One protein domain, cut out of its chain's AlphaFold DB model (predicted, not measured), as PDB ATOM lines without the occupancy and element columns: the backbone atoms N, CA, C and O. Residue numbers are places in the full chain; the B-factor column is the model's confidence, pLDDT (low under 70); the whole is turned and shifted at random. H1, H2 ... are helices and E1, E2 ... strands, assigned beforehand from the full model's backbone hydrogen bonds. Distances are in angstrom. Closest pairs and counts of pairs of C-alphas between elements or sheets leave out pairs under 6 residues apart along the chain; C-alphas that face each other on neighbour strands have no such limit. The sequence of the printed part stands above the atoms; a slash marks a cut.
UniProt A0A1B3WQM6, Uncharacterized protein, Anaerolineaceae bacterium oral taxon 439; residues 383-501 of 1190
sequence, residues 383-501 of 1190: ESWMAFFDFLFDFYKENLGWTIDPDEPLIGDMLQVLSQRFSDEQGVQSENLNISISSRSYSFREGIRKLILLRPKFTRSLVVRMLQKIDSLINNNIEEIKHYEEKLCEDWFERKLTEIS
ATOM      1  N   GLU A 383       1.846  33.771 114.231       86.50
ATOM      2  CA  GLU A 383       3.137  34.309 114.677       86.50
ATOM      3  C   GLU A 383       3.989  33.243 115.374       86.50
ATOM      4  O   GLU A 383       5.201  33.191 115.174       86.50
ATOM      5  N   SER A 384       3.360  32.348 116.144       88.38
ATOM      6  CA  SER A 384       4.071  31.253 116.812       88.38
ATOM      7  C   SER A 384       4.629  30.236 115.819       88.38
ATOM      8  O   SER A 384       5.669  29.645 116.092       88.38
ATOM      9  N   TRP A 385       3.946  30.016 114.692       90.56
ATOM     10  CA  TRP A 385       4.425  29.141 113.622       90.56
ATOM     11  C   TRP A 385       5.490  29.821 112.767       90.56
ATOM     12  O   TRP A 385       6.465  29.170 112.417       90.56
ATOM     13  N   MET A 386       5.383  31.131 112.516       90.25
ATOM     14  CA  MET A 386       6.466  31.900 111.881       90.25
ATOM     15  C   MET A 386       7.769  31.787 112.694       90.25
ATOM     16  O   MET A 386       8.816  31.486 112.132       90.25
ATOM     17  N   ALA A 387       7.689  31.931 114.024       89.00
ATOM     18  CA  ALA A 387       8.835  31.740 114.916       89.00
ATOM     19  C   ALA A 387       9.359  30.291 114.923       89.00
ATOM     20  O   ALA A 387      10.550  30.059 115.119       89.00
ATOM     21  N   PHE A 388       8.482  29.307 114.705       91.44
ATOM     22  CA  PHE A 388       8.876  27.908 114.552       91.44
ATOM     23  C   PHE A 388       9.597  27.646 113.227       91.44
ATOM     24  O   PHE A 388      10.591  26.929 113.227       91.44
ATOM     25  N   PHE A 389       9.186  28.271 112.124       92.94
ATOM     26  CA  PHE A 389       9.931  28.194 110.864       92.94
ATOM     27  C   PHE A 389      11.279  28.912 110.939       92.94
ATOM     28  O   PHE A 389      12.265  28.362 110.455       92.94
ATOM     29  N   ASP A 390      11.360  30.065 111.612       90.38
ATOM     30  CA  ASP A 390      12.645  30.720 111.908       90.38
ATOM     31  C   ASP A 390      13.588  29.772 112.654       90.38
ATOM     32  O   ASP A 390      14.749  29.614 112.283       90.38
ATOM     33  N   PHE A 391      13.062  29.092 113.673       92.12
ATOM     34  CA  PHE A 391      13.799  28.090 114.430       92.12
ATOM     35  C   PHE A 391      14.269  26.913 113.556       92.12
ATOM     36  O   PHE A 391      15.440  26.539 113.610       92.12
ATOM     37  N   LEU A 392      13.382  26.339 112.735       92.81
ATOM     38  CA  LEU A 392      13.725  25.220 111.851       92.81
ATOM     39  C   LEU A 392      14.753  25.618 110.788       92.81
ATOM     40  O   LEU A 392      15.655  24.839 110.489       92.81
ATOM     41  N   PHE A 393      14.652  26.828 110.243       90.38
ATOM     42  CA  PHE A 393      15.615  27.358 109.284       90.38
ATOM     43  C   PHE A 393      16.991  27.576 109.911       90.38
ATOM     44  O   PHE A 393      18.002  27.201 109.318       90.38
ATOM     45  N   ASP A 394      17.038  28.131 111.122       88.81
ATOM     46  CA  ASP A 394      18.291  28.294 111.853       88.81
ATOM     47  C   ASP A 394      18.914  26.934 112.186       88.81
ATOM     48  O   ASP A 394      20.110  26.758 111.985       88.81
ATOM     49  N   PHE A 395      18.119  25.935 112.577       90.00
ATOM     50  CA  PHE A 395      18.602  24.565 112.775       90.00
ATOM     51  C   PHE A 395      19.148  23.942 111.477       90.00
ATOM     52  O   PHE A 395      20.245  23.378 111.462       90.00
ATOM     53  N   TYR A 396      18.428  24.090 110.363       88.12
ATOM     54  CA  TYR A 396      18.859  23.617 109.045       88.12
ATOM     55  C   TYR A 396      20.190  24.251 108.605       88.12
ATOM     56  O   TYR A 396      21.093  23.567 108.116       88.12
ATOM     57  N   LYS A 397      20.355  25.555 108.844       85.62
ATOM     58  CA  LYS A 397      21.576  26.305 108.533       85.62
ATOM     59  C   LYS A 397      22.734  25.974 109.478       85.62
ATOM     60  O   LYS A 397      23.843  25.704 109.022       85.62
ATOM     61  N   GLU A 398      22.509  26.080 110.785       84.75
ATOM     62  CA  GLU A 398      23.564  26.079 111.802       84.75
ATOM     63  C   GLU A 398      23.969  24.674 112.239       84.75
ATOM     64  O   GLU A 398      25.136  24.473 112.557       84.75
ATOM     65  N   ASN A 399      23.046  23.708 112.250       86.62
ATOM     66  CA  ASN A 399      23.300  22.352 112.742       86.62
ATOM     67  C   ASN A 399      23.382  21.334 111.603       86.62
ATOM     68  O   ASN A 399      24.301  20.512 111.599       86.62
ATOM     69  N   LEU A 400      22.458  21.407 110.638       85.06
ATOM     70  CA  LEU A 400      22.408  20.453 109.526       85.06
ATOM     71  C   LEU A 400      23.309  20.839 108.343       85.06
ATOM     72  O   LEU A 400      23.581  20.013 107.473       85.06
ATOM     73  N   GLY A 401      23.821  22.071 108.318       81.25
ATOM     74  CA  GLY A 401      24.787  22.514 107.314       81.25
ATOM     75  C   GLY A 401      24.207  22.628 105.903       81.25
ATOM     76  O   GLY A 401      24.929  22.366 104.946       81.25
ATOM     77  N   TRP A 402      22.938  23.038 105.775       83.06
ATOM     78  CA  TRP A 402      22.210  23.151 104.497       83.06
ATOM     79  C   TRP A 402      21.970  21.815 103.782       83.06
ATOM     80  O   TRP A 402      21.901  21.755 102.558       83.06
ATOM     81  N   THR A 403      21.874  20.729 104.543       81.19
ATOM     82  CA  THR A 403      21.561  19.396 104.017       81.19
ATOM     83  C   THR A 403      20.533  18.740 104.922       81.19
ATOM     84  O   THR A 403      20.567  18.960 106.128       81.19
ATOM     85  N   ILE A 404      19.609  17.965 104.361       83.56
ATOM     86  CA  ILE A 404      18.635  17.203 105.142       83.56
ATOM     87  C   ILE A 404      18.574  15.757 104.665       83.56
ATOM     88  O   ILE A 404      18.388  15.491 103.478       83.56
ATOM     89  N   ASP A 405      18.665  14.837 105.623       80.44
ATOM     90  CA  ASP A 405      18.273  13.442 105.456       80.44
ATOM     91  C   ASP A 405      17.038  13.158 106.345       80.44
ATOM     92  O   ASP A 405      17.054  13.485 107.535       80.44
ATOM     93  N   PRO A 406      15.937  12.590 105.813       75.81
ATOM     94  CA  PRO A 406      14.740  12.272 106.600       75.81
ATOM     95  C   PRO A 406      14.997  11.363 107.812       75.81
ATOM     96  O   PRO A 406      14.297  11.469 108.826       75.81
ATOM     97  N   ASP A 407      16.007  10.498 107.720       74.00
ATOM     98  CA  ASP A 407      16.369   9.537 108.761       74.00
ATOM     99  C   ASP A 407      17.393  10.109 109.758       74.00
ATOM    100  O   ASP A 407      17.871   9.408 110.656       74.00
ATOM    101  N   GLU A 408      17.708  11.403 109.657       73.62
ATOM    102  CA  GLU A 408      18.759  12.036 110.441       73.62
ATOM    103  C   GLU A 408      18.475  11.993 111.962       73.62
ATOM    104  O   GLU A 408      17.400  12.401 112.439       73.62
ATOM    105  N   PRO A 409      19.438  11.525 112.782       76.81
ATOM    106  CA  PRO A 409      19.251  11.421 114.229       76.81
ATOM    107  C   PRO A 409      19.163  12.788 114.921       76.81
ATOM    108  O   PRO A 409      18.387  12.928 115.869       76.81
ATOM    109  N   LEU A 410      19.854  13.815 114.404       83.88
ATOM    110  CA  LEU A 410      19.875  15.161 114.995       83.88
ATOM    111  C   LEU A 410      18.488  15.812 115.081       83.88
ATOM    112  O   LEU A 410      18.239  16.600 115.989       83.88
ATOM    113  N   ILE A 411      17.558  15.469 114.183       87.19
ATOM    114  CA  ILE A 411      16.168  15.952 114.256       87.19
ATOM    115  C   ILE A 411      15.491  15.426 115.533       87.19
ATOM    116  O   ILE A 411      14.764  16.154 116.210       87.19
ATOM    117  N   GLY A 412      15.763  14.168 115.891       82.12
ATOM    118  CA  GLY A 412      15.298  13.569 117.142       82.12
ATOM    119  C   GLY A 412      15.928  14.224 118.364       82.12
ATOM    120  O   GLY A 412      15.214  14.558 119.309       82.12
ATOM    121  N   ASP A 413      17.237  14.472 118.316       81.94
ATOM    122  CA  ASP A 413      17.961  15.147 119.396       81.94
ATOM    123  C   ASP A 413      17.443  16.570 119.616       81.94
ATOM    124  O   ASP A 413      17.210  16.981 120.754       81.94
ATOM    125  N   MET A 414      17.196  17.321 118.544       88.44
ATOM    126  CA  MET A 414      16.614  18.659 118.610       88.44
ATOM    127  C   MET A 414      15.229  18.634 119.275       88.44
ATOM    128  O   MET A 414      14.984  19.392 120.219       88.44
ATOM    129  N   LEU A 415      14.354  17.705 118.875       86.19
ATOM    130  CA  LEU A 415      13.038  17.529 119.497       86.19
ATOM    131  C   LEU A 415      13.137  17.114 120.968       86.19
ATOM    132  O   LEU A 415      12.338  17.568 121.788       86.19
ATOM    133  N   GLN A 416      14.138  16.312 121.333       81.38
ATOM    134  CA  GLN A 416      14.390  15.949 122.723       81.38
ATOM    135  C   GLN A 416      14.859  17.157 123.553       81.38
ATOM    136  O   GLN A 416      14.392  17.305 124.683       81.38
ATOM    137  N   VAL A 417      15.726  18.041 123.015       82.06
ATOM    138  CA  VAL A 417      16.083  19.316 123.691       82.06
ATOM    139  C   VAL A 417      14.807  20.111 123.945       82.06
ATOM    140  O   VAL A 417      14.554  20.531 125.073       82.06
ATOM    141  N   LEU A 418      13.993  20.312 122.907       82.62
ATOM    142  CA  LEU A 418      12.769  21.100 123.008       82.62
ATOM    143  C   LEU A 418      11.798  20.500 124.028       82.62
ATOM    144  O   LEU A 418      11.292  21.221 124.884       82.62
ATOM    145  N   SER A 419      11.590  19.183 123.999       81.38
ATOM    146  CA  SER A 419      10.745  18.479 124.966       81.38
ATOM    147  C   SER A 419      11.221  18.693 126.404       81.38
ATOM    148  O   SER A 419      10.395  18.947 127.280       81.38
ATOM    149  N   GLN A 420      12.532  18.626 126.661       76.81
ATOM    150  CA  GLN A 420      13.101  18.898 127.985       76.81
ATOM    151  C   GLN A 420      12.836  20.349 128.406       76.81
ATOM    152  O   GLN A 420      12.260  20.575 129.466       76.81
ATOM    153  N   ARG A 421      13.127  21.319 127.530       77.12
ATOM    154  CA  ARG A 421      12.878  22.753 127.775       77.12
ATOM    155  C   ARG A 421      11.399  23.073 128.017       77.12
ATOM    156  O   ARG A 421      11.079  23.973 128.788       77.12
ATOM    157  N   PHE A 422      10.480  22.359 127.368       75.06
ATOM    158  CA  PHE A 422       9.039  22.536 127.571       75.06
ATOM    159  C   PHE A 422       8.501  21.861 128.835       75.06
ATOM    160  O   PHE A 422       7.401  22.221 129.266       75.06
ATOM    161  N   SER A 423       9.243  20.903 129.396       66.25
ATOM    162  CA  SER A 423       8.845  20.102 130.561       66.25
ATOM    163  C   SER A 423       9.215  20.736 131.906       66.25
ATOM    164  O   SER A 423       8.738  20.256 132.936       66.25
ATOM    165  N   ASP A 424      10.027  21.798 131.913       60.06
ATOM    166  CA  ASP A 424      10.401  22.536 133.126       60.06
ATOM    167  C   ASP A 424       9.168  23.192 133.790       60.06
ATOM    168  O   ASP A 424       8.262  23.673 133.104       60.06
ATOM    169  N   GLU A 425       9.116  23.241 135.134       40.12
ATOM    170  CA  GLU A 425       7.939  23.679 135.924       40.12
ATOM    171  C   GLU A 425       7.395  25.069 135.530       40.12
ATOM    172  O   GLU A 425       6.183  25.297 135.569       40.12
ATOM    173  N   GLN A 426       8.266  25.989 135.098       46.72
ATOM    174  CA  GLN A 426       7.871  27.311 134.591       46.72
ATOM    175  C   GLN A 426       7.191  27.244 133.216       46.72
ATOM    176  O   GLN A 426       6.314  28.056 132.924       46.72
ATOM    177  N   GLY A 427       7.554  26.268 132.383       49.69
ATOM    178  CA  GLY A 427       6.947  26.043 131.080       49.69
ATOM    179  C   GLY A 427       5.521  25.529 131.205       49.69
ATOM    180  O   GLY A 427       4.625  26.040 130.532       49.69
ATOM    181  N   VAL A 428       5.265  24.546 132.067       45.41
ATOM    182  CA  VAL A 428       3.947  23.885 132.168       45.41
ATOM    183  C   VAL A 428       2.817  24.862 132.543       45.41
ATOM    184  O   VAL A 428       1.670  24.643 132.160       45.41
ATOM    185  N   GLN A 429       3.133  25.961 133.238       42.50
ATOM    186  CA  GLN A 429       2.149  26.957 133.678       42.50
ATOM    187  C   GLN A 429       2.064  28.221 132.800       42.50
ATOM    188  O   GLN A 429       1.123  28.997 132.969       42.50
ATOM    189  N   SER A 430       2.999  28.457 131.869       50.66
ATOM    190  CA  SER A 430       3.011  29.675 131.045       50.66
ATOM    191  C   SER A 430       2.273  29.494 129.707       50.66
ATOM    192  O   SER A 430       2.530  28.543 128.968       50.66
ATOM    193  N   GLU A 431       1.382  30.431 129.343       53.25
ATOM    194  CA  GLU A 431       0.741  30.446 128.007       53.25
ATOM    195  C   GLU A 431       1.756  30.747 126.881       53.25
ATOM    196  O   GLU A 431       1.573  30.315 125.739       53.25
ATOM    197  N   ASN A 432       2.853  31.436 127.227       56.66
ATOM    198  CA  ASN A 432       3.957  31.806 126.343       56.66
ATOM    199  C   ASN A 432       5.271  31.320 126.950       56.66
ATOM    200  O   ASN A 432       5.553  31.615 128.115       56.66
ATOM    201  N   LEU A 433       6.092  30.619 126.170       64.12
ATOM    202  CA  LEU A 433       7.453  30.280 126.573       64.12
ATOM    203  C   LEU A 433       8.435  30.813 125.536       64.12
ATOM    204  O   LEU A 433       8.317  30.501 124.352       64.12
ATOM    205  N   ASN A 434       9.406  31.592 126.004       68.25
ATOM    206  CA  ASN A 434      10.554  31.973 125.200       68.25
ATOM    207  C   ASN A 434      11.680  30.986 125.491       68.25
ATOM    208  O   ASN A 434      12.096  30.857 126.643       68.25
ATOM    209  N   ILE A 435      12.157  30.295 124.462       71.62
ATOM    210  CA  ILE A 435      13.349  29.458 124.562       71.62
ATOM    211  C   ILE A 435      14.488  30.203 123.887       71.62
ATOM    212  O   ILE A 435      14.377  30.589 122.724       71.62
ATOM    213  N   SER A 436      15.577  30.397 124.623       73.12
ATOM    214  CA  SER A 436      16.835  30.854 124.048       73.12
ATOM    215  C   SER A 436      17.651  29.646 123.610       73.12
ATOM    216  O   SER A 436      17.893  28.743 124.412       73.12
ATOM    217  N   ILE A 437      18.024  29.634 122.334       72.75
ATOM    218  CA  ILE A 437      18.901  28.634 121.734       72.75
ATOM    219  C   ILE A 437      20.036  29.405 121.074       72.75
ATOM    220  O   ILE A 437      19.797  30.286 120.243       72.75
ATOM    221  N   SER A 438      21.268  29.126 121.492       68.38
ATOM    222  CA  SER A 438      22.432  29.950 121.178       68.38
ATOM    223  C   SER A 438      22.166  31.426 121.549       68.38
ATOM    224  O   SER A 438      21.820  31.741 122.690       68.38
ATOM    225  N   SER A 439      22.313  32.349 120.597       66.81
ATOM    226  CA  SER A 439      22.103  33.794 120.769       66.81
ATOM    227  C   SER A 439      20.688  34.278 120.420       66.81
ATOM    228  O   SER A 439      20.407  35.474 120.543       66.81
ATOM    229  N   ARG A 440      19.787  33.384 119.985       72.31
ATOM    230  CA  ARG A 440      18.438  33.728 119.508       72.31
ATOM    231  C   ARG A 440      17.364  33.250 120.477       72.31
ATOM    232  O   ARG A 440      17.518  32.232 121.143       72.31
ATOM    233  N   SER A 441      16.266  33.998 120.553       74.94
ATOM    234  CA  SER A 441      15.116  33.668 121.398       74.94
ATOM    235  C   SER A 441      13.886  33.440 120.532       74.94
ATOM    236  O   SER A 441      13.498  34.328 119.776       74.94
ATOM    237  N   TYR A 442      13.254  32.279 120.684       82.25
ATOM    238  CA  TYR A 442      12.050  31.890 119.953       82.25
ATOM    239  C   TYR A 442      10.868  31.811 120.911       82.25
ATOM    240  O   TYR A 442      10.991  31.267 122.010       82.25
ATOM    241  N   SER A 443       9.721  32.353 120.502       80.06
ATOM    242  CA  SER A 443       8.498  32.331 121.305       80.06
ATOM    243  C   SER A 443       7.548  31.258 120.790       80.06
ATOM    244  O   SER A 443       7.022  31.369 119.683       80.06
ATOM    245  N   PHE A 444       7.312  30.225 121.600       83.69
ATOM    246  CA  PHE A 444       6.385  29.145 121.268       83.69
ATOM    247  C   PHE A 444       5.138  29.216 122.148       83.69
ATOM    248  O   PHE A 444       5.210  29.224 123.383       83.69
ATOM    249  N   ARG A 445       3.971  29.246 121.501       81.94
ATOM    250  CA  ARG A 445       2.657  29.211 122.153       81.94
ATOM    251  C   ARG A 445       2.225  27.768 122.425       81.94
ATOM    252  O   ARG A 445       2.779  26.805 121.893       81.94
ATOM    253  N   GLU A 446       1.208  27.624 123.267       75.19
ATOM    254  CA  GLU A 446       0.758  26.348 123.839       75.19
ATOM    255  C   GLU A 446       0.487  25.225 122.809       75.19
ATOM    256  O   GLU A 446       0.786  24.068 123.093       75.19
ATOM    257  N   GLY A 447      -0.026  25.542 121.611       79.81
ATOM    258  CA  GLY A 447      -0.364  24.545 120.583       79.81
ATOM    259  C   GLY A 447       0.830  23.708 120.102       79.81
ATOM    260  O   GLY A 447       0.777  22.482 120.158       79.81
ATOM    261  N   ILE A 448       1.926  24.361 119.696       84.25
ATOM    262  CA  ILE A 448       3.158  23.692 119.223       84.25
ATOM    263  C   ILE A 448       3.809  22.905 120.366       84.25
ATOM    264  O   ILE A 448       4.238  21.767 120.194       84.25
ATOM    265  N   ARG A 449       3.825  23.493 121.567       82.88
ATOM    266  CA  ARG A 449       4.419  22.885 122.763       82.88
ATOM    267  C   ARG A 449       3.734  21.577 123.140       82.88
ATOM    268  O   ARG A 449       4.406  20.582 123.400       82.88
ATOM    269  N   LYS A 450       2.398  21.567 123.154       81.19
ATOM    270  CA  LYS A 450       1.619  20.359 123.454       81.19
ATOM    271  C   LYS A 450       1.760  19.299 122.371       81.19
ATOM    272  O   LYS A 450       1.797  18.127 122.714       81.19
ATOM    273  N   LEU A 451       1.895  19.690 121.104       86.06
ATOM    274  CA  LEU A 451       2.162  18.743 120.024       86.06
ATOM    275  C   LEU A 451       3.502  18.017 120.245       86.06
ATOM    276  O   LEU A 451       3.525  16.790 120.256       86.06
ATOM    277  N   ILE A 452       4.573  18.765 120.549       86.38
ATOM    278  CA  ILE A 452       5.918  18.218 120.821       86.38
ATOM    279  C   ILE A 452       5.922  17.298 122.052       86.38
ATOM    280  O   ILE A 452       6.551  16.244 122.024       86.38
ATOM    281  N   LEU A 453       5.215  17.680 123.121       81.31
ATOM    282  CA  LEU A 453       5.173  16.914 124.372       81.31
ATOM    283  C   LEU A 453       4.269  15.675 124.308       81.31
ATOM    284  O   LEU A 453       4.587  14.665 124.930       81.31
ATOM    285  N   LEU A 454       3.122  15.763 123.624       83.25
ATOM    286  CA  LEU A 454       2.069  14.742 123.683       83.25
ATOM    287  C   LEU A 454       2.031  13.838 122.445       83.25
ATOM    288  O   LEU A 454       1.525  12.724 122.543       83.25
ATOM    289  N   ARG A 455       2.527  14.288 121.285       86.62
ATOM    290  CA  ARG A 455       2.555  13.519 120.023       86.62
ATOM    291  C   ARG A 455       3.936  13.593 119.348       86.62
ATOM    292  O   ARG A 455       4.070  14.163 118.258       86.62
ATOM    293  N   PRO A 456       5.000  13.092 120.004       84.31
ATOM    294  CA  PRO A 456       6.374  13.228 119.523       84.31
ATOM    295  C   PRO A 456       6.649  12.509 118.190       84.31
ATOM    296  O   PRO A 456       7.458  13.011 117.406       84.31
ATOM    297  N   LYS A 457       5.988  11.379 117.881       85.38
ATOM    298  CA  LYS A 457       6.214  10.655 116.612       85.38
ATOM    299  C   LYS A 457       5.655  11.443 115.432       85.38
ATOM    300  O   LYS A 457       6.374  11.693 114.464       85.38
ATOM    301  N   PHE A 458       4.407  11.897 115.532       89.31
ATOM    302  CA  PHE A 458       3.797  12.768 114.536       89.31
ATOM    303  C   PHE A 458       4.586  14.070 114.399       89.31
ATOM    304  O   PHE A 458       4.892  14.480 113.280       89.31
ATOM    305  N   THR A 459       4.982  14.684 115.515       90.06
ATOM    306  CA  THR A 459       5.796  15.907 115.509       90.06
ATOM    307  C   THR A 459       7.089  15.721 114.723       90.06
ATOM    308  O   THR A 459       7.416  16.573 113.900       90.06
ATOM    309  N   ARG A 460       7.804  14.604 114.918       89.38
ATOM    310  CA  ARG A 460       9.003  14.284 114.130       89.38
ATOM    311  C   ARG A 460       8.688  14.248 112.638       89.38
ATOM    312  O   ARG A 460       9.384  14.901 111.869       89.38
ATOM    313  N   SER A 461       7.621  13.554 112.240       89.69
ATOM    314  CA  SER A 461       7.219  13.486 110.829       89.69
ATOM    315  C   SER A 461       6.868  14.864 110.248       89.69
ATOM    316  O   SER A 461       7.288  15.187 109.141       89.69
ATOM    317  N   LEU A 462       6.171  15.709 111.015       91.25
ATOM    318  CA  LEU A 462       5.822  17.069 110.617       91.25
ATOM    319  C   LEU A 462       7.076  17.933 110.438       91.25
ATOM    320  O   LEU A 462       7.209  18.607 109.423       91.25
ATOM    321  N   VAL A 463       8.011  17.888 111.390       93.06
ATOM    322  CA  VAL A 463       9.272  18.638 111.327       93.06
ATOM    323  C   VAL A 463      10.127  18.213 110.139       93.06
ATOM    324  O   VAL A 463      10.634  19.085 109.439       93.06
ATOM    325  N   VAL A 464      10.249  16.908 109.874       92.31
ATOM    326  CA  VAL A 464      10.966  16.398 108.693       92.31
ATOM    327  C   VAL A 464      10.354  16.973 107.414       92.31
ATOM    328  O   VAL A 464      11.084  17.560 106.618       92.31
ATOM    329  N   ARG A 465       9.022  16.915 107.257       90.75
ATOM    330  CA  ARG A 465       8.339  17.512 106.093       90.75
ATOM    331  C   ARG A 465       8.600  19.013 105.967       90.75
ATOM    332  O   ARG A 465       8.848  19.499 104.870       90.75
ATOM    333  N   MET A 466       8.554  19.759 107.074       93.19
ATOM    334  CA  MET A 466       8.793  21.207 107.046       93.19
ATOM    335  C   MET A 466      10.239  21.546 106.681       93.19
ATOM    336  O   MET A 466      10.460  22.446 105.878       93.19
ATOM    337  N   LEU A 467      11.225  20.812 107.200       93.00
ATOM    338  CA  LEU A 467      12.625  21.005 106.824       93.00
ATOM    339  C   LEU A 467      12.883  20.630 105.353       93.00
ATOM    340  O   LEU A 467      13.611  21.346 104.675       93.00
ATOM    341  N   GLN A 468      12.247  19.573 104.830       91.06
ATOM    342  CA  GLN A 468      12.303  19.226 103.401       91.06
ATOM    343  C   GLN A 468      11.674  20.314 102.519       91.06
ATOM    344  O   GLN A 468      12.209  20.643 101.459       91.06
ATOM    345  N   LYS A 469      10.563  20.917 102.965       90.81
ATOM    346  CA  LYS A 469       9.952  22.056 102.271       90.81
ATOM    347  C   LYS A 469      10.883  23.272 102.284       90.81
ATOM    348  O   LYS A 469      11.050  23.902 101.245       90.81
ATOM    349  N   ILE A 470      11.526  23.573 103.416       90.00
ATOM    350  CA  ILE A 470      12.539  24.638 103.525       90.00
ATOM    351  C   ILE A 470      13.713  24.378 102.566       90.00
ATOM    352  O   ILE A 470      14.083  25.281 101.816       90.00
ATOM    353  N   ASP A 471      14.262  23.159 102.544       88.12
ATOM    354  CA  ASP A 471      15.336  22.757 101.622       88.12
ATOM    355  C   ASP A 471      14.926  22.965 100.154       88.12
ATOM    356  O   ASP A 471      15.635  23.622  99.388       88.12
ATOM    357  N   SER A 472      13.723  22.516  99.787       86.31
ATOM    358  CA  SER A 472      13.171  22.671  98.437       86.31
ATOM    359  C   SER A 472      13.029  24.142  98.032       86.31
ATOM    360  O   SER A 472      13.429  24.523  96.930       86.31
ATOM    361  N   LEU A 473      12.539  24.995  98.939       85.62
ATOM    362  CA  LEU A 473      12.408  26.439  98.713       85.62
ATOM    363  C   LEU A 473      13.768  27.133  98.532       85.62
ATOM    364  O   LEU A 473      13.903  28.021  97.690       85.62
ATOM    365  N   ILE A 474      14.797  26.717  99.274       82.81
ATOM    366  CA  ILE A 474      16.162  27.263  99.162       82.81
ATOM    367  C   ILE A 474      16.827  26.832  97.851       82.81
ATOM    368  O   ILE A 474      17.501  27.640  97.205       82.81
ATOM    369  N   ASN A 475      16.594  25.586  97.437       79.88
ATOM    370  CA  ASN A 475      17.140  24.992  96.218       79.88
ATOM    371  C   ASN A 475      16.334  25.337  94.945       79.88
ATOM    372  O   ASN A 475      16.693  24.884  93.859       79.88
ATOM    373  N   ASN A 476      15.301  26.187  95.044       76.25
ATOM    374  CA  ASN A 476      14.369  26.560  93.965       76.25
ATOM    375  C   ASN A 476      13.618  25.372  93.329       76.25
ATOM    376  O   ASN A 476      13.220  25.433  92.164       76.25
ATOM    377  N   ASN A 477      13.390  24.308  94.095       75.69
ATOM    378  CA  ASN A 477      12.541  23.192  93.698       75.69
ATOM    379  C   ASN A 477      11.098  23.511  94.116       75.69
ATOM    380  O   ASN A 477      10.724  23.370  95.279       75.69
ATOM    381  N   ILE A 478      10.293  24.007  93.173       71.31
ATOM    382  CA  ILE A 478       8.901  24.396  93.438       71.31
ATOM    383  C   ILE A 478       8.024  23.140  93.439       71.31
ATOM    384  O   ILE A 478       7.640  22.636  92.385       71.31
ATOM    385  N   GLU A 479       7.713  22.640  94.631       75.00
ATOM    386  CA  GLU A 479       6.750  21.554  94.835       75.00
ATOM    387  C   GLU A 479       5.331  22.086  95.069       75.00
ATOM    388  O   GLU A 479       5.143  23.128  95.699       75.00
ATOM    389  N   GLU A 480       4.328  21.339  94.601       82.00
ATOM    390  CA  GLU A 480       2.912  21.633  94.836       82.00
ATOM    391  C   GLU A 480       2.573  21.614  96.338       82.00
ATOM    392  O   GLU A 480       2.951  20.687  97.054       82.00
ATOM    393  N   ILE A 481       1.834  22.626  96.805       86.62
ATOM    394  CA  ILE A 481       1.365  22.726  98.193       86.62
ATOM    395  C   ILE A 481       0.232  21.721  98.422       86.62
ATOM    396  O   ILE A 481      -0.850  21.852  97.847       86.62
ATOM    397  N   LYS A 482       0.446  20.763  99.322       86.94
ATOM    398  CA  LYS A 482      -0.532  19.722  99.674       86.94
ATOM    399  C   LYS A 482      -1.212  19.979 101.012       86.94
ATOM    400  O   LYS A 482      -2.366  19.596 101.193       86.94
ATOM    401  N   HIS A 483      -0.526  20.656 101.933       90.88
ATOM    402  CA  HIS A 483      -1.031  20.912 103.282       90.88
ATOM    403  C   HIS A 483      -0.907  22.384 103.701       90.88
ATOM    404  O   HIS A 483      -0.041  23.124 103.237       90.88
ATOM    405  N   TYR A 484      -1.779  22.834 104.606       91.75
ATOM    406  CA  TYR A 484      -1.786  24.225 105.073       91.75
ATOM    407  C   TYR A 484      -0.478  24.642 105.761       91.75
ATOM    408  O   TYR A 484      -0.057  25.788 105.607       91.75
ATOM    409  N   GLU A 485       0.192  23.742 106.485       91.88
ATOM    410  CA  GLU A 485       1.501  24.028 107.079       91.88
ATOM    411  C   GLU A 485       2.585  24.346 106.034       91.88
ATOM    412  O   GLU A 485       3.428  25.206 106.277       91.88
ATOM    413  N   GLU A 486       2.524  23.740 104.842       92.62
ATOM    414  CA  GLU A 486       3.445  24.027 103.733       92.62
ATOM    415  C   GLU A 486       3.173  25.416 103.152       92.62
ATOM    416  O   GLU A 486       4.111  26.156 102.866       92.62
ATOM    417  N   LYS A 487       1.893  25.810 103.065       91.00
ATOM    418  CA  LYS A 487       1.500  27.178 102.694       91.00
ATOM    419  C   LYS A 487       2.016  28.204 103.703       91.00
ATOM    420  O   LYS A 487       2.503  29.259 103.311       91.00
ATOM    421  N   LEU A 488       1.922  27.909 105.003       91.50
ATOM    422  CA  LEU A 488       2.484  28.781 106.038       91.50
ATOM    423  C   LEU A 488       4.012  28.892 105.925       91.50
ATOM    424  O   LEU A 488       4.548  29.976 106.150       91.50
ATOM    425  N   CYS A 489       4.696  27.802 105.568       92.19
ATOM    426  CA  CYS A 489       6.136  27.791 105.323       92.19
ATOM    427  C   CYS A 489       6.515  28.639 104.094       92.19
ATOM    428  O   CYS A 489       7.476  29.399 104.159       92.19
ATOM    429  N   GLU A 490       5.759  28.573 102.995       90.50
ATOM    430  CA  GLU A 490       5.974  29.446 101.827       90.50
ATOM    431  C   GLU A 490       5.733  30.922 102.153       90.50
ATOM    432  O   GLU A 490       6.586  31.760 101.867       90.50
ATOM    433  N   ASP A 491       4.627  31.242 102.835       89.81
ATOM    434  CA  ASP A 491       4.334  32.610 103.274       89.81
ATOM    435  C   ASP A 491       5.452  33.167 104.184       89.81
ATOM    436  O   ASP A 491       5.774  34.358 104.139       89.81
ATOM    437  N   TRP A 492       6.032  32.321 105.045       92.12
ATOM    438  CA  TRP A 492       7.202  32.666 105.858       92.12
ATOM    439  C   TRP A 492       8.443  32.900 104.986       92.12
ATOM    440  O   TRP A 492       9.140  33.900 105.174       92.12
ATOM    441  N   PHE A 493       8.705  32.024 104.013       88.50
ATOM    442  CA  PHE A 493       9.878  32.117 103.148       88.50
ATOM    443  C   PHE A 493       9.844  33.370 102.270       88.50
ATOM    444  O   PHE A 493      10.847  34.068 102.191       88.50
ATOM    445  N   GLU A 494       8.693  33.729 101.697       84.94
ATOM    446  CA  GLU A 494       8.518  34.970 100.928       84.94
ATOM    447  C   GLU A 494       8.835  36.220 101.767       84.94
ATOM    448  O   GLU A 494       9.542  37.130 101.323       84.94
ATOM    449  N   ARG A 495       8.410  36.239 103.039       83.56
ATOM    450  CA  ARG A 495       8.799  37.302 103.983       83.56
ATOM    451  C   ARG A 495      10.308  37.294 104.234       83.56
ATOM    452  O   ARG A 495      10.942  38.348 104.197       83.56
ATOM    453  N   LYS A 496      10.915  36.119 104.415       81.38
ATOM    454  CA  LYS A 496      12.372  35.982 104.577       81.38
ATOM    455  C   LYS A 496      13.167  36.394 103.341       81.38
ATOM    456  O   LYS A 496      14.231  36.989 103.491       81.38
ATOM    457  N   LEU A 497      12.670  36.143 102.130       73.62
ATOM    458  CA  LEU A 497      13.305  36.570 100.881       73.62
ATOM    459  C   LEU A 497      13.462  38.088 100.828       73.62
ATOM    460  O   LEU A 497      14.538  38.568 100.472       73.62
ATOM    461  N   THR A 498      12.435  38.831 101.252       63.62
ATOM    462  CA  THR A 498      12.522  40.295 101.338       63.62
ATOM    463  C   THR A 498      13.562  40.774 102.360       63.62
ATOM    464  O   THR A 498      14.216  41.789 102.118       63.62
ATOM    465  N   GLU A 499      13.801  40.018 103.438       62.56
ATOM    466  CA  GLU A 499      14.815  40.313 104.467       62.56
ATOM    467  C   GLU A 499      16.260  39.966 104.035       62.56
ATOM    468  O   GLU A 499      17.210  40.576 104.521       62.56
ATOM    469  N   ILE A 500      16.455  38.998 103.124       62.62
ATOM    470  CA  ILE A 500      17.765  38.380 102.802       62.62
ATOM    471  C   ILE A 500      18.426  38.959 101.524       62.62
ATOM    472  O   ILE A 500      19.539  38.558 101.159       62.62
ATOM    473  N   SER A 501      17.799  39.951 100.876       47.44
ATOM    474  CA  SER A 501      18.181  40.555  99.579       47.44
ATOM    475  C   SER A 501      19.651  41.003  99.408       47.44
ATOM    476  O   SER A 501      20.087  41.147  98.268       47.44
TER     477      SER A 501
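What this domain is: This is residues 383 to 501 of the 1190 residues of an uncharacterized protein of Anaerolineaceae bacterium oral taxon 439 (UniProt A0A1B3WQM6). H1 runs through the middle of a body of crossed helices, with the strand hairpin E1 E2 packed along one side of it, E2 nearer, and H6 crossing it on the side away from the hairpin. The long H5 crosses the second half of H1, and H2 and H4, beside the hairpin, pack on each other at a steep tilt; little H3 makes one far end of the domain. The printed part has 119 residues, with named elements in the order H1 H2 H3 E1 E2 H4 H5 H6; the class is mostly helix, and the one sheet, E1 - E2, is antiparallel. The whole is compact, with a radius of gyration of the C-alphas of 14.1 A and spans of 43 by 30 by 28 A.

How they stand to each other: E1, residues 432 to 437, and E2, residues 440 to 445, form a hairpin, antiparallel at 152 degrees; N 435 and O 442, and N 442 and O 435, are each 2.9 A apart, within hydrogen-bond range. From E2 to H1, residues 383 to 398, the closest C-alphas are those of Phe 444 and Ser 384, 5.4 A apart. H6, residues 484 to 500, touches H1 at Trp 492 and Met 386, with C-alphas 6.1 A apart, at a steep tilt of 66 degrees, the same way. The hub is H5, residues 456 to 474, touching three helices. It touches H1 with residues 463 to 470 alone, closest at Leu 467 and Leu 392, C-alphas 6.7 A apart, and is only just about perpendicular to it at 71 degrees. It touches H6 at Met 466 and Glu 486, C-alphas 6.9 A apart, and H2, residues 409 to 423, at Arg 460 and Gly 412, 7.0 A between C-alphas. H2 touches H4, residues 446 to 454, closest at the C-alphas of Ser 419 and Leu 453, 5.8 A, at a steep tilt of 65 degrees, opposite ways. H3, residues 425 to 429, is near H4 and apart from H1. Helix packing is mostly crossed, with 0 of 5 touching pairs at a shallow tilt. Every O i to N i+4 pair is within hydrogen-bond range in H1, H2, H4, H5 and H6; H3 has 0 of 1, and 0 of 2 O i to N i+3 pairs.

Where its parts are: H1 begins at C-alpha 383, (3.137, 34.309, 114.677), and is 22.2 A long; H2 is 21.2 A and H3 7.0 A. E1 is 16.0 A, E2 16.6 A and H4 11.7 A. H5, the longest helix, is 26.6 A; H6 is 24.2 A and ends at C-alpha 500, (17.765, 38.380, 102.802).

The domain as a whole: The C-alphas of Glu 425 and Asn 476, the two farthest apart, are 42.5 A from each other. The printed part has no cut and no long link. The mean pLDDT of the printed part is 80.4; residues 423 to 434, 438 to 439 and 498 to 501 are under 70.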